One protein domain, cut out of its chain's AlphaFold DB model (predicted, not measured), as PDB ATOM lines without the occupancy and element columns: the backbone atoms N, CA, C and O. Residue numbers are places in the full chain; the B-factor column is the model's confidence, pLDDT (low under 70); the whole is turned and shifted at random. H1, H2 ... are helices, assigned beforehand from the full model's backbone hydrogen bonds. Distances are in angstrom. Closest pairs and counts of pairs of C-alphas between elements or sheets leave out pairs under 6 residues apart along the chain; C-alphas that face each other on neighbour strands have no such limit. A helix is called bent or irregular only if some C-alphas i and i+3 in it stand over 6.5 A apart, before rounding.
ATOM      1  N   THR A  62       7.146 -45.416  12.119       55.75
ATOM      2  CA  THR A  62       7.662 -44.689  10.963       55.75
ATOM      3  C   THR A  62       9.048 -44.139  11.301       55.75
ATOM      4  O   THR A  62       9.312 -43.767  12.445       55.75
ATOM      5  N   VAL A  63       9.937 -44.030  10.305       54.72
ATOM      6  CA  VAL A  63      11.274 -43.390  10.424       54.72
ATOM      7  C   VAL A  63      11.188 -41.989  11.066       54.72
ATOM      8  O   VAL A  63      12.115 -41.511  11.712       54.72
ATOM      9  N   GLU A  64      10.028 -41.344  10.965       57.97
ATOM     10  CA  GLU A  64       9.691 -40.056  11.581       57.97
ATOM     11  C   GLU A  64       9.635 -40.086  13.125       57.97
ATOM     12  O   GLU A  64       9.642 -39.034  13.766       57.97
ATOM     13  N   ASN A  65       9.590 -41.268  13.749       67.81
ATOM     14  CA  ASN A  65       9.526 -41.437  15.204       67.81
ATOM     15  C   ASN A  65      10.874 -41.820  15.847       67.81
ATOM     16  O   ASN A  65      10.971 -41.832  17.077       67.81
ATOM     17  N   GLU A  66      11.928 -42.044  15.055       73.19
ATOM     18  CA  GLU A  66      13.268 -42.434  15.536       73.19
ATOM     19  C   GLU A  66      13.843 -41.438  16.552       73.19
ATOM     20  O   GLU A  66      14.295 -41.808  17.637       73.19
ATOM     21  N   VAL A  67      13.772 -40.142  16.239       72.38
ATOM     22  CA  VAL A  67      14.283 -39.071  17.111       72.38
ATOM     23  C   VAL A  67      13.495 -38.975  18.417       72.38
ATOM     24  O   VAL A  67      14.079 -38.731  19.476       72.38
ATOM     25  N   LYS A  68      12.176 -39.201  18.370       80.00
ATOM     26  CA  LYS A  68      11.319 -39.194  19.564       80.00
ATOM     27  C   LYS A  68      11.722 -40.325  20.500       80.00
ATOM     28  O   LYS A  68      11.982 -40.065  21.673       80.00
ATOM     29  N   PHE A  69      11.861 -41.538  19.966       69.56
ATOM     30  CA  PHE A  69      12.269 -42.701  20.746       69.56
ATOM     31  C   PHE A  69      13.664 -42.519  21.352       69.56
ATOM     32  O   PHE A  69      13.837 -42.648  22.563       69.56
ATOM     33  N   ALA A  70      14.640 -42.111  20.540       73.00
ATOM     34  CA  ALA A  70      15.998 -41.888  21.016       73.00
ATOM     35  C   ALA A  70      16.059 -40.830  22.128       73.00
ATOM     36  O   ALA A  70      16.777 -41.014  23.111       73.00
ATOM     37  N   SER A  71      15.266 -39.757  22.029       72.62
ATOM     38  CA  SER A  71      15.234 -38.715  23.059       72.62
ATOM     39  C   SER A  71      14.788 -39.215  24.434       72.62
ATOM     40  O   SER A  71      15.311 -38.744  25.443       72.62
ATOM     41  N   CYS A  72      13.877 -40.193  24.478       70.81
ATOM     42  CA  CYS A  72      13.365 -40.776  25.719       70.81
ATOM     43  C   CYS A  72      14.421 -41.604  26.458       70.81
ATOM     44  O   CYS A  72      14.291 -41.841  27.655       70.81
ATOM     45  N   THR A  73      15.472 -42.029  25.757       69.50
ATOM     46  CA  THR A  73      16.575 -42.796  26.348       69.50
ATOM     47  C   THR A  73      17.695 -41.900  26.877       69.50
ATOM     48  O   THR A  73      18.559 -42.360  27.620       69.50
ATOM     49  N   LEU A  74      17.705 -40.605  26.530       69.88
ATOM     50  CA  LEU A  74      18.738 -39.687  26.996       69.88
ATOM     51  C   LEU A  74      18.640 -39.485  28.510       69.88
ATOM     52  O   LEU A  74      17.577 -39.200  29.052       69.88
ATOM     53  N   ILE A  75      19.788 -39.534  29.183       60.94
ATOM     54  CA  ILE A  75      19.904 -39.329  30.630       60.94
ATOM     55  C   ILE A  75      20.963 -38.269  30.961       60.94
ATOM     56  O   ILE A  75      21.858 -37.968  30.165       60.94
ATOM     57  N   GLY A  76      20.848 -37.669  32.149       74.94
ATOM     58  CA  GLY A  76      21.848 -36.756  32.712       74.94
ATOM     59  C   GLY A  76      22.193 -35.556  31.819       74.94
ATOM     60  O   GLY A  76      21.329 -34.769  31.418       74.94
ATOM     61  N   VAL A  77      23.486 -35.392  31.519       68.81
ATOM     62  CA  VAL A  77      24.013 -34.255  30.739       68.81
ATOM     63  C   VAL A  77      23.489 -34.264  29.300       68.81
ATOM     64  O   VAL A  77      23.205 -33.202  28.741       68.81
ATOM     65  N   ALA A  78      23.286 -35.450  28.717       69.69
ATOM     66  CA  ALA A  78      22.748 -35.590  27.369       69.69
ATOM     67  C   ALA A  78      21.280 -35.162  27.287       69.69
ATOM     68  O   ALA A  78      20.921 -34.406  26.384       69.69
ATOM     69  N   LEU A  79      20.465 -35.546  28.275       74.00
ATOM     70  CA  LEU A  79      19.071 -35.106  28.381       74.00
ATOM     71  C   LEU A  79      18.968 -33.591  28.588       74.00
ATOM     72  O   LEU A  79      18.174 -32.918  27.937       74.00
ATOM     73  N   THR A  80      19.813 -33.033  29.456       77.88
ATOM     74  CA  THR A  80      19.859 -31.584  29.717       77.88
ATOM     75  C   THR A  80      20.207 -30.803  28.449       77.88
ATOM     76  O   THR A  80      19.588 -29.779  28.139       77.88
ATOM     77  N   TRP A  81      21.174 -31.305  27.677       87.00
ATOM     78  CA  TRP A  81      21.508 -30.732  26.382       87.00
ATOM     79  C   TRP A  81      20.360 -30.848  25.379       87.00
ATOM     80  O   TRP A  81      20.030 -29.849  24.743       87.00
ATOM     81  N   TRP A  82      19.744 -32.023  25.249       87.12
ATOM     82  CA  TRP A  82      18.636 -32.235  24.320       87.12
ATOM     83  C   TRP A  82      17.448 -31.329  24.643       87.12
ATOM     84  O   TRP A  82      16.946 -30.638  23.764       87.12
ATOM     85  N   ASN A  83      17.079 -31.210  25.918       85.88
ATOM     86  CA  ASN A  83      16.033 -30.288  26.365       85.88
ATOM     87  C   ASN A  83      16.372 -28.826  26.046       85.88
ATOM     88  O   ASN A  83      15.491 -28.044  25.694       85.88
ATOM     89  N   SER A  84      17.649 -28.451  26.135       91.31
ATOM     90  CA  SER A  84      18.108 -27.122  25.714       91.31
ATOM     91  C   SER A  84      18.010 -26.950  24.198       91.31
ATOM     92  O   SER A  84      17.582 -25.900  23.729       91.31
ATOM     93  N   HIS A  85      18.347 -27.984  23.424       86.81
ATOM     94  CA  HIS A  85      18.222 -27.969  21.971       86.81
ATOM     95  C   HIS A  85      16.761 -27.820  21.528       86.81
ATOM     96  O   HIS A  85      16.460 -26.921  20.747       86.81
ATOM     97  N   VAL A  86      15.848 -28.609  22.103       92.62
ATOM     98  CA  VAL A  86      14.397 -28.527  21.858       92.62
ATOM     99  C   VAL A  86      13.851 -27.124  22.153       92.62
ATOM    100  O   VAL A  86      13.015 -26.625  21.406       92.62
ATOM    101  N   LYS A  87      14.342 -26.451  23.203       94.50
ATOM    102  CA  LYS A  87      13.967 -25.055  23.500       94.50
ATOM    103  C   LYS A  87      14.437 -24.069  22.429       94.50
ATOM    104  O   LYS A  87      13.734 -23.104  22.162       94.50
ATOM    105  N   ILE A  88      15.609 -24.299  21.837       95.06
ATOM    106  CA  ILE A  88      16.199 -23.415  20.822       95.06
ATOM    107  C   ILE A  88      15.496 -23.581  19.476       95.06
ATOM    108  O   ILE A  88      15.169 -22.588  18.836       95.06
ATOM    109  N   VAL A  89      15.286 -24.825  19.033       91.81
ATOM    110  CA  VAL A  89      14.764 -25.095  17.683       91.81
ATOM    111  C   VAL A  89      13.252 -25.296  17.637       91.81
ATOM    112  O   VAL A  89      12.709 -25.387  16.547       91.81
ATOM    113  N   SER A  90      12.566 -25.292  18.786       93.12
ATOM    114  CA  SER A  90      11.169 -25.709  18.993       93.12
ATOM    115  C   SER A  90      10.959 -27.226  18.973       93.12
ATOM    116  O   SER A  90      11.733 -27.989  18.397       93.12
ATOM    117  N   ARG A  91       9.874 -27.668  19.616       86.38
ATOM    118  CA  ARG A  91       9.495 -29.081  19.723       86.38
ATOM    119  C   ARG A  91       9.262 -29.720  18.358       86.38
ATOM    120  O   ARG A  91       9.807 -30.789  18.099       86.38
ATOM    121  N   ASP A  92       8.495 -29.058  17.503       89.56
ATOM    122  CA  ASP A  92       8.093 -29.622  16.215       89.56
ATOM    123  C   ASP A  92       9.292 -29.759  15.276       89.56
ATOM    124  O   ASP A  92       9.484 -30.811  14.670       89.56
ATOM    125  N   ALA A  93      10.176 -28.756  15.233       91.06
ATOM    126  CA  ALA A  93      11.389 -28.856  14.427       91.06
ATOM    127  C   ALA A  93      12.416 -29.837  15.021       91.06
ATOM    128  O   ALA A  93      13.108 -30.521  14.268       91.06
ATOM    129  N   ALA A  94      12.517 -29.938  16.355       90.25
ATOM    130  CA  ALA A  94      13.419 -30.890  17.000       90.25
ATOM    131  C   ALA A  94      13.005 -32.337  16.721       90.25
ATOM    132  O   ALA A  94      13.833 -33.152  16.336       90.25
ATOM    133  N   TYR A  95      11.726 -32.665  16.895       85.94
ATOM    134  CA  TYR A  95      11.240 -34.026  16.677       85.94
ATOM    135  C   TYR A  95      10.987 -34.357  15.204       85.94
ATOM    136  O   TYR A  95      10.935 -35.536  14.871       85.94
ATOM    137  N   GLY A  96      10.869 -33.352  14.332       85.06
ATOM    138  CA  GLY A  96      10.804 -33.524  12.879       85.06
ATOM    139  C   GLY A  96      12.167 -33.646  12.188       85.06
ATOM    140  O   GLY A  96      12.219 -33.782  10.967       85.06
ATOM    141  N   MET A  97      13.285 -33.569  12.923       88.81
ATOM    142  CA  MET A  97      14.610 -33.715  12.317       88.81
ATOM    143  C   MET A  97      14.893 -35.167  11.920       88.81
ATOM    144  O   MET A  97      14.459 -36.108  12.577       88.81
ATOM    145  N   LEU A  98      15.708 -35.360  10.881       84.25
ATOM    146  CA  LEU A  98      16.181 -36.695  10.514       84.25
ATOM    147  C   LEU A  98      17.097 -37.272  11.603       84.25
ATOM    148  O   LEU A  98      17.975 -36.573  12.116       84.25
ATOM    149  N   TRP A  99      16.991 -38.578  11.855       75.06
ATOM    150  CA  TRP A  99      17.878 -39.316  12.764       75.06
ATOM    151  C   TRP A  99      19.367 -39.081  12.473       75.06
ATOM    152  O   TRP A  99      20.168 -38.826  13.373       75.06
ATOM    153  N   LYS A 100      19.739 -39.046  11.188       75.31
ATOM    154  CA  LYS A 100      21.106 -38.736  10.740       75.31
ATOM    155  C   LYS A 100      21.607 -37.375  11.243       75.31
ATOM    156  O   LYS A 100      22.791 -37.233  11.551       75.31
ATOM    157  N   THR A 101      20.726 -36.381  11.323       81.69
ATOM    158  CA  THR A 101      21.054 -35.043  11.830       81.69
ATOM    159  C   THR A 101      21.288 -35.082  13.337       81.69
ATOM    160  O   THR A 101      22.318 -34.582  13.789       81.69
ATOM    161  N   LEU A 102      20.413 -35.752  14.097       78.25
ATOM    162  CA  LEU A 102      20.601 -35.962  15.538       78.25
ATOM    163  C   LEU A 102      21.931 -36.671  15.833       78.25
ATOM    164  O   LEU A 102      22.714 -36.212  16.668       78.25
ATOM    165  N   MET A 103      22.235 -37.740  15.096       71.00
ATOM    166  CA  MET A 103      23.488 -38.485  15.239       71.00
ATOM    167  C   MET A 103      24.717 -37.616  14.979       71.00
ATOM    168  O   MET A 103      25.693 -37.677  15.733       71.00
ATOM    169  N   LYS A 104      24.667 -36.758  13.954       76.75
ATOM    170  CA  LYS A 104      25.740 -35.800  13.682       76.75
ATOM    171  C   LYS A 104      25.923 -34.822  14.845       76.75
ATOM    172  O   LYS A 104      27.046 -34.631  15.293       76.75
ATOM    173  N   MET A 105      24.837 -34.269  15.383       79.62
ATOM    174  CA  MET A 105      24.894 -33.334  16.514       79.62
ATOM    175  C   MET A 105      25.452 -33.969  17.792       79.62
ATOM    176  O   MET A 105      26.275 -33.361  18.477       79.62
ATOM    177  N   MET A 106      25.033 -35.199  18.100       73.00
ATOM    178  CA  MET A 106      25.560 -35.966  19.233       73.00
ATOM    179  C   MET A 106      27.052 -36.259  19.051       73.00
ATOM    180  O   MET A 106      27.833 -36.096  19.989       73.00
ATOM    181  N   THR A 107      27.465 -36.613  17.833       64.06
ATOM    182  CA  THR A 107      28.875 -36.853  17.500       64.06
ATOM    183  C   THR A 107      29.703 -35.577  17.621       64.06
ATOM    184  O   THR A 107      30.729 -35.589  18.285       64.06
ATOM    185  N   ASP A 108      29.250 -34.454  17.065       68.19
ATOM    186  CA  ASP A 108      29.985 -33.185  17.130       68.19
ATOM    187  C   ASP A 108      30.155 -32.695  18.579       68.19
ATOM    188  O   ASP A 108      31.195 -32.134  18.935       68.19
ATOM    189  N   LYS A 109      29.149 -32.929  19.433       72.50
ATOM    190  CA  LYS A 109      29.157 -32.485  20.831       72.50
ATOM    191  C   LYS A 109      29.996 -33.371  21.751       72.50
ATOM    192  O   LYS A 109      30.703 -32.842  22.608       72.50
ATOM    193  N   TYR A 110      29.878 -34.690  21.621       63.06
ATOM    194  CA  TYR A 110      30.483 -35.643  22.562       63.06
ATOM    195  C   TYR A 110      31.704 -36.371  21.993       63.06
ATOM    196  O   TYR A 110      32.492 -36.924  22.753       63.06
ATOM    197  N   CYS A 111      31.897 -36.336  20.675       59.91
ATOM    198  CA  CYS A 111      33.034 -36.921  19.968       59.91
ATOM    199  C   CYS A 111      33.705 -35.875  19.046       59.91
ATOM    200  O   CYS A 111      33.773 -36.055  17.826       59.91
ATOM    201  N   PRO A 112      34.180 -34.739  19.598       58.00
ATOM    202  CA  PRO A 112      34.699 -33.644  18.791       58.00
ATOM    203  C   PRO A 112      35.895 -34.102  17.947       58.00
ATOM    204  O   PRO A 112      36.924 -34.556  18.454       58.00
ATOM    205  N   LEU A 113      35.776 -33.928  16.629       52.94
ATOM    206  CA  LEU A 113      36.774 -34.363  15.647       52.94
ATOM    207  C   LEU A 113      38.156 -33.719  15.871       52.94
ATOM    208  O   LEU A 113      39.182 -34.267  15.471       52.94
ATOM    209  N   SER A 114      38.199 -32.557  16.526       53.28
ATOM    210  CA  SER A 114      39.428 -31.882  16.950       53.28
ATOM    211  C   SER A 114      40.192 -32.663  18.022       53.28
ATOM    212  O   SER A 114      41.418 -32.721  17.960       53.28
ATOM    213  N   GLU A 115      39.499 -33.303  18.965       54.28
ATOM    214  CA  GLU A 115      40.118 -34.152  19.988       54.28
ATOM    215  C   GLU A 115      40.605 -35.467  19.377       54.28
ATOM    216  O   GLU A 115      41.726 -35.890  19.656       54.28
ATOM    217  N   ILE A 116      39.847 -36.042  18.434       53.78
ATOM    218  CA  ILE A 116      40.299 -37.200  17.645       53.78
ATOM    219  C   ILE A 116      41.594 -36.867  16.890       53.78
ATOM    220  O   ILE A 116      42.568 -37.611  16.984       53.78
ATOM    221  N   LYS A 117      41.652 -35.721  16.201       54.47
ATOM    222  CA  LYS A 117      42.856 -35.277  15.477       54.47
ATOM    223  C   LYS A 117      44.029 -34.971  16.413       54.47
ATOM    224  O   LYS A 117      45.169 -35.305  16.098       54.47
ATOM    225  N   LYS A 118      43.782 -34.375  17.586       62.78
ATOM    226  CA  LYS A 118      44.822 -34.181  18.616       62.78
ATOM    227  C   LYS A 118      45.379 -35.519  19.099       62.78
ATOM    228  O   LYS A 118      46.588 -35.633  19.301       62.78
ATOM    229  N   LEU A 119      44.522 -36.520  19.282       55.47
ATOM    230  CA  LEU A 119      44.928 -37.870  19.671       55.47
ATOM    231  C   LEU A 119      45.701 -38.569  18.547       55.47
ATOM    232  O   LEU A 119      46.729 -39.179  18.819       55.47
ATOM    233  N   GLU A 120      45.286 -38.407  17.293       47.16
ATOM    234  CA  GLU A 120      45.999 -38.908  16.113       47.16
ATOM    235  C   GLU A 120      47.421 -38.327  16.021       47.16
ATOM    236  O   GLU A 120      48.394 -39.073  15.885       47.16
ATOM    237  N   ILE A 121      47.565 -37.013  16.219       62.00
ATOM    238  CA  ILE A 121      48.865 -36.325  16.257       62.00
ATOM    239  C   ILE A 121      49.703 -36.782  17.459       62.00
ATOM    240  O   ILE A 121      50.903 -37.017  17.317       62.00
ATOM    241  N   LYS A 122      49.104 -36.943  18.648       58.19
ATOM    242  CA  LYS A 122      49.804 -37.472  19.834       58.19
ATOM    243  C   LYS A 122      50.322 -38.888  19.590       58.19
ATOM    244  O   LYS A 122      51.476 -39.155  19.903       58.19
ATOM    245  N   ILE A 123      49.515 -39.766  19.000       60.22
ATOM    246  CA  ILE A 123      49.910 -41.136  18.645       60.22
ATOM    247  C   ILE A 123      51.044 -41.119  17.619       60.22
ATOM    248  O   ILE A 123      52.021 -41.850  17.775       60.22
ATOM    249  N   TRP A 124      50.958 -40.261  16.603       62.03
ATOM    250  CA  TRP A 124      52.019 -40.109  15.609       62.03
ATOM    251  C   TRP A 124      53.329 -39.621  16.248       62.03
ATOM    252  O   TRP A 124      54.385 -40.207  16.022       62.03
ATOM    253  N   ASN A 125      53.254 -38.638  17.145       57.59
ATOM    254  CA  ASN A 125      54.404 -38.140  17.900       57.59
ATOM    255  C   ASN A 125      54.980 -39.181  18.870       57.59
ATOM    256  O   ASN A 125      56.197 -39.250  19.018       57.59
ATOM    257  N   LEU A 126      54.147 -39.999  19.515       53.31
ATOM    258  CA  LEU A 126      54.590 -41.104  20.373       53.31
ATOM    259  C   LEU A 126      55.274 -42.204  19.553       53.31
ATOM    260  O   LEU A 126      56.323 -42.703  19.951       53.31
ATOM    261  N   LYS A 127      54.746 -42.512  18.364       53.41
ATOM    262  CA  LYS A 127      55.368 -43.424  17.397       53.41
ATOM    263  C   LYS A 127      56.718 -42.898  16.895       53.41
ATOM    264  O   LYS A 127      57.635 -43.689  16.700       53.41
ATOM    265  N   MET A 128      56.863 -41.582  16.719       42.03
ATOM    266  CA  MET A 128      58.129 -40.950  16.325       42.03
ATOM    267  C   MET A 128      59.125 -40.776  17.478       42.03
ATOM    268  O   MET A 128      60.327 -40.837  17.246       42.03
ATOM    269  N   LYS A 129      58.646 -40.591  18.716       48.16
ATOM    270  CA  LYS A 129      59.470 -40.540  19.938       48.16
ATOM    271  C   LYS A 129      59.829 -41.922  20.496       48.16
ATOM    272  O   LYS A 129      60.550 -41.998  21.484       48.16
ATOM    273  N   GLY A 130      59.416 -43.006  19.836       46.62
ATOM    274  CA  GLY A 130      59.834 -44.392  20.088       46.62
ATOM    275  C   GLY A 130      61.307 -44.700  19.766       46.62
ATOM    276  O   GLY A 130      61.635 -45.809  19.353       46.62
ATOM    277  N   THR A 131      62.196 -43.734  19.969       49.34
ATOM    278  CA  THR A 131      63.644 -43.909  20.080       49.34
ATOM    279  C   THR A 131      64.068 -43.162  21.338       49.34
ATOM    280  O   THR A 131      64.111 -41.935  21.325       49.34
TER     281      THR A 131
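What this domain is: This is residues 62 to 131 of the 230 residues of the protein "Retrotrans_gag domain-containing protein" of Tanacetum cinerariifolium (UniProt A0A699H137). A small head of four helices, H1 to H4, has one long helical arm: residues 111 to 131, of which 113 to 128 belong to H5, stick out from the head and make much of the length. Within the head, H1 and H2 run opposite ways at a steep tilt of 44 degrees, joined by a tight link, the short H3 follows H2 and folds back toward H1, and H4 runs from H1 toward the arm; the contacts between these helices are few. The printed part has 70 residues, with five named helices in the order H1, H2, H3, H4, H5 and no named strand, and the class is all helix. The whole is extended, with a radius of gyration of the C-alphas of 17.2 A and spans of 57 by 24 by 19 A.

Where its parts are: H1, residues 63 to 73, begins with C-alpha 63 at (11.274, -43.390, 10.424) and measures 16.8 A from first to last C-alpha. It is irregular: C-alphas 64 and 67 are 7.3 A apart. H2, residues 76 to 89, measures 20.3 A, and H3, residues 91 to 95, measures 6.1 A. H4, residues 99 to 110, measures 16.4 A and begins with C-alpha 99 at (17.878, -39.316, 12.764). H5, residues 113 to 128, measures 22.4 A and ends with C-alpha 128 at (58.129, -40.950, 16.325).

How they stand to each other: H1 and H2 are close but not clearly touching, at a steep tilt of 44 degrees, opposite ways; their closest C-alphas, of Ser 71 and Trp 82, are 7.4 A apart. H1 and H3 only just touch, with 3 pairs of C-alphas within 8 A, the closest being those of Val 67 and Tyr 95 at 5.9 A. H1 and H4 only just touch, also with 3 pairs, and H4 does so with residues 99 to 102 alone; the closest C-alphas, of Val 67 and Trp 99, are 5.6 A apart. These two helices run the same way at a shallow tilt of 34 degrees, only just short of steep. H2 and H3 are close but not clearly touching, with the C-alphas of Val 86 and Ala 94, the closest, 5.5 A apart. H2 and H4 are near each other, with 7 pairs of C-alphas within 10 A. H3 and H4 are apart. H4 and H5 meet only through their link, and H5 is apart from H1, H2 and H3. Every O i to N i+4 pair is within hydrogen-bond range in H2, H3, H4 and H5; in H1 it is 4 of 7.

The domain as a whole: The two C-alphas farthest apart, of Asp 92 and Thr 131, are 57.5 A from each other. Without residues 111 to 131, which stand free, the body of 49 residues spans 28 by 20 by 18 A. The printed part has no cut, and the four links are tight. The mean pLDDT of the printed part is 70.6; 34 residues are under 70, among them residues 62 to 65 and 110 to 131, and the mean of H5 is 55.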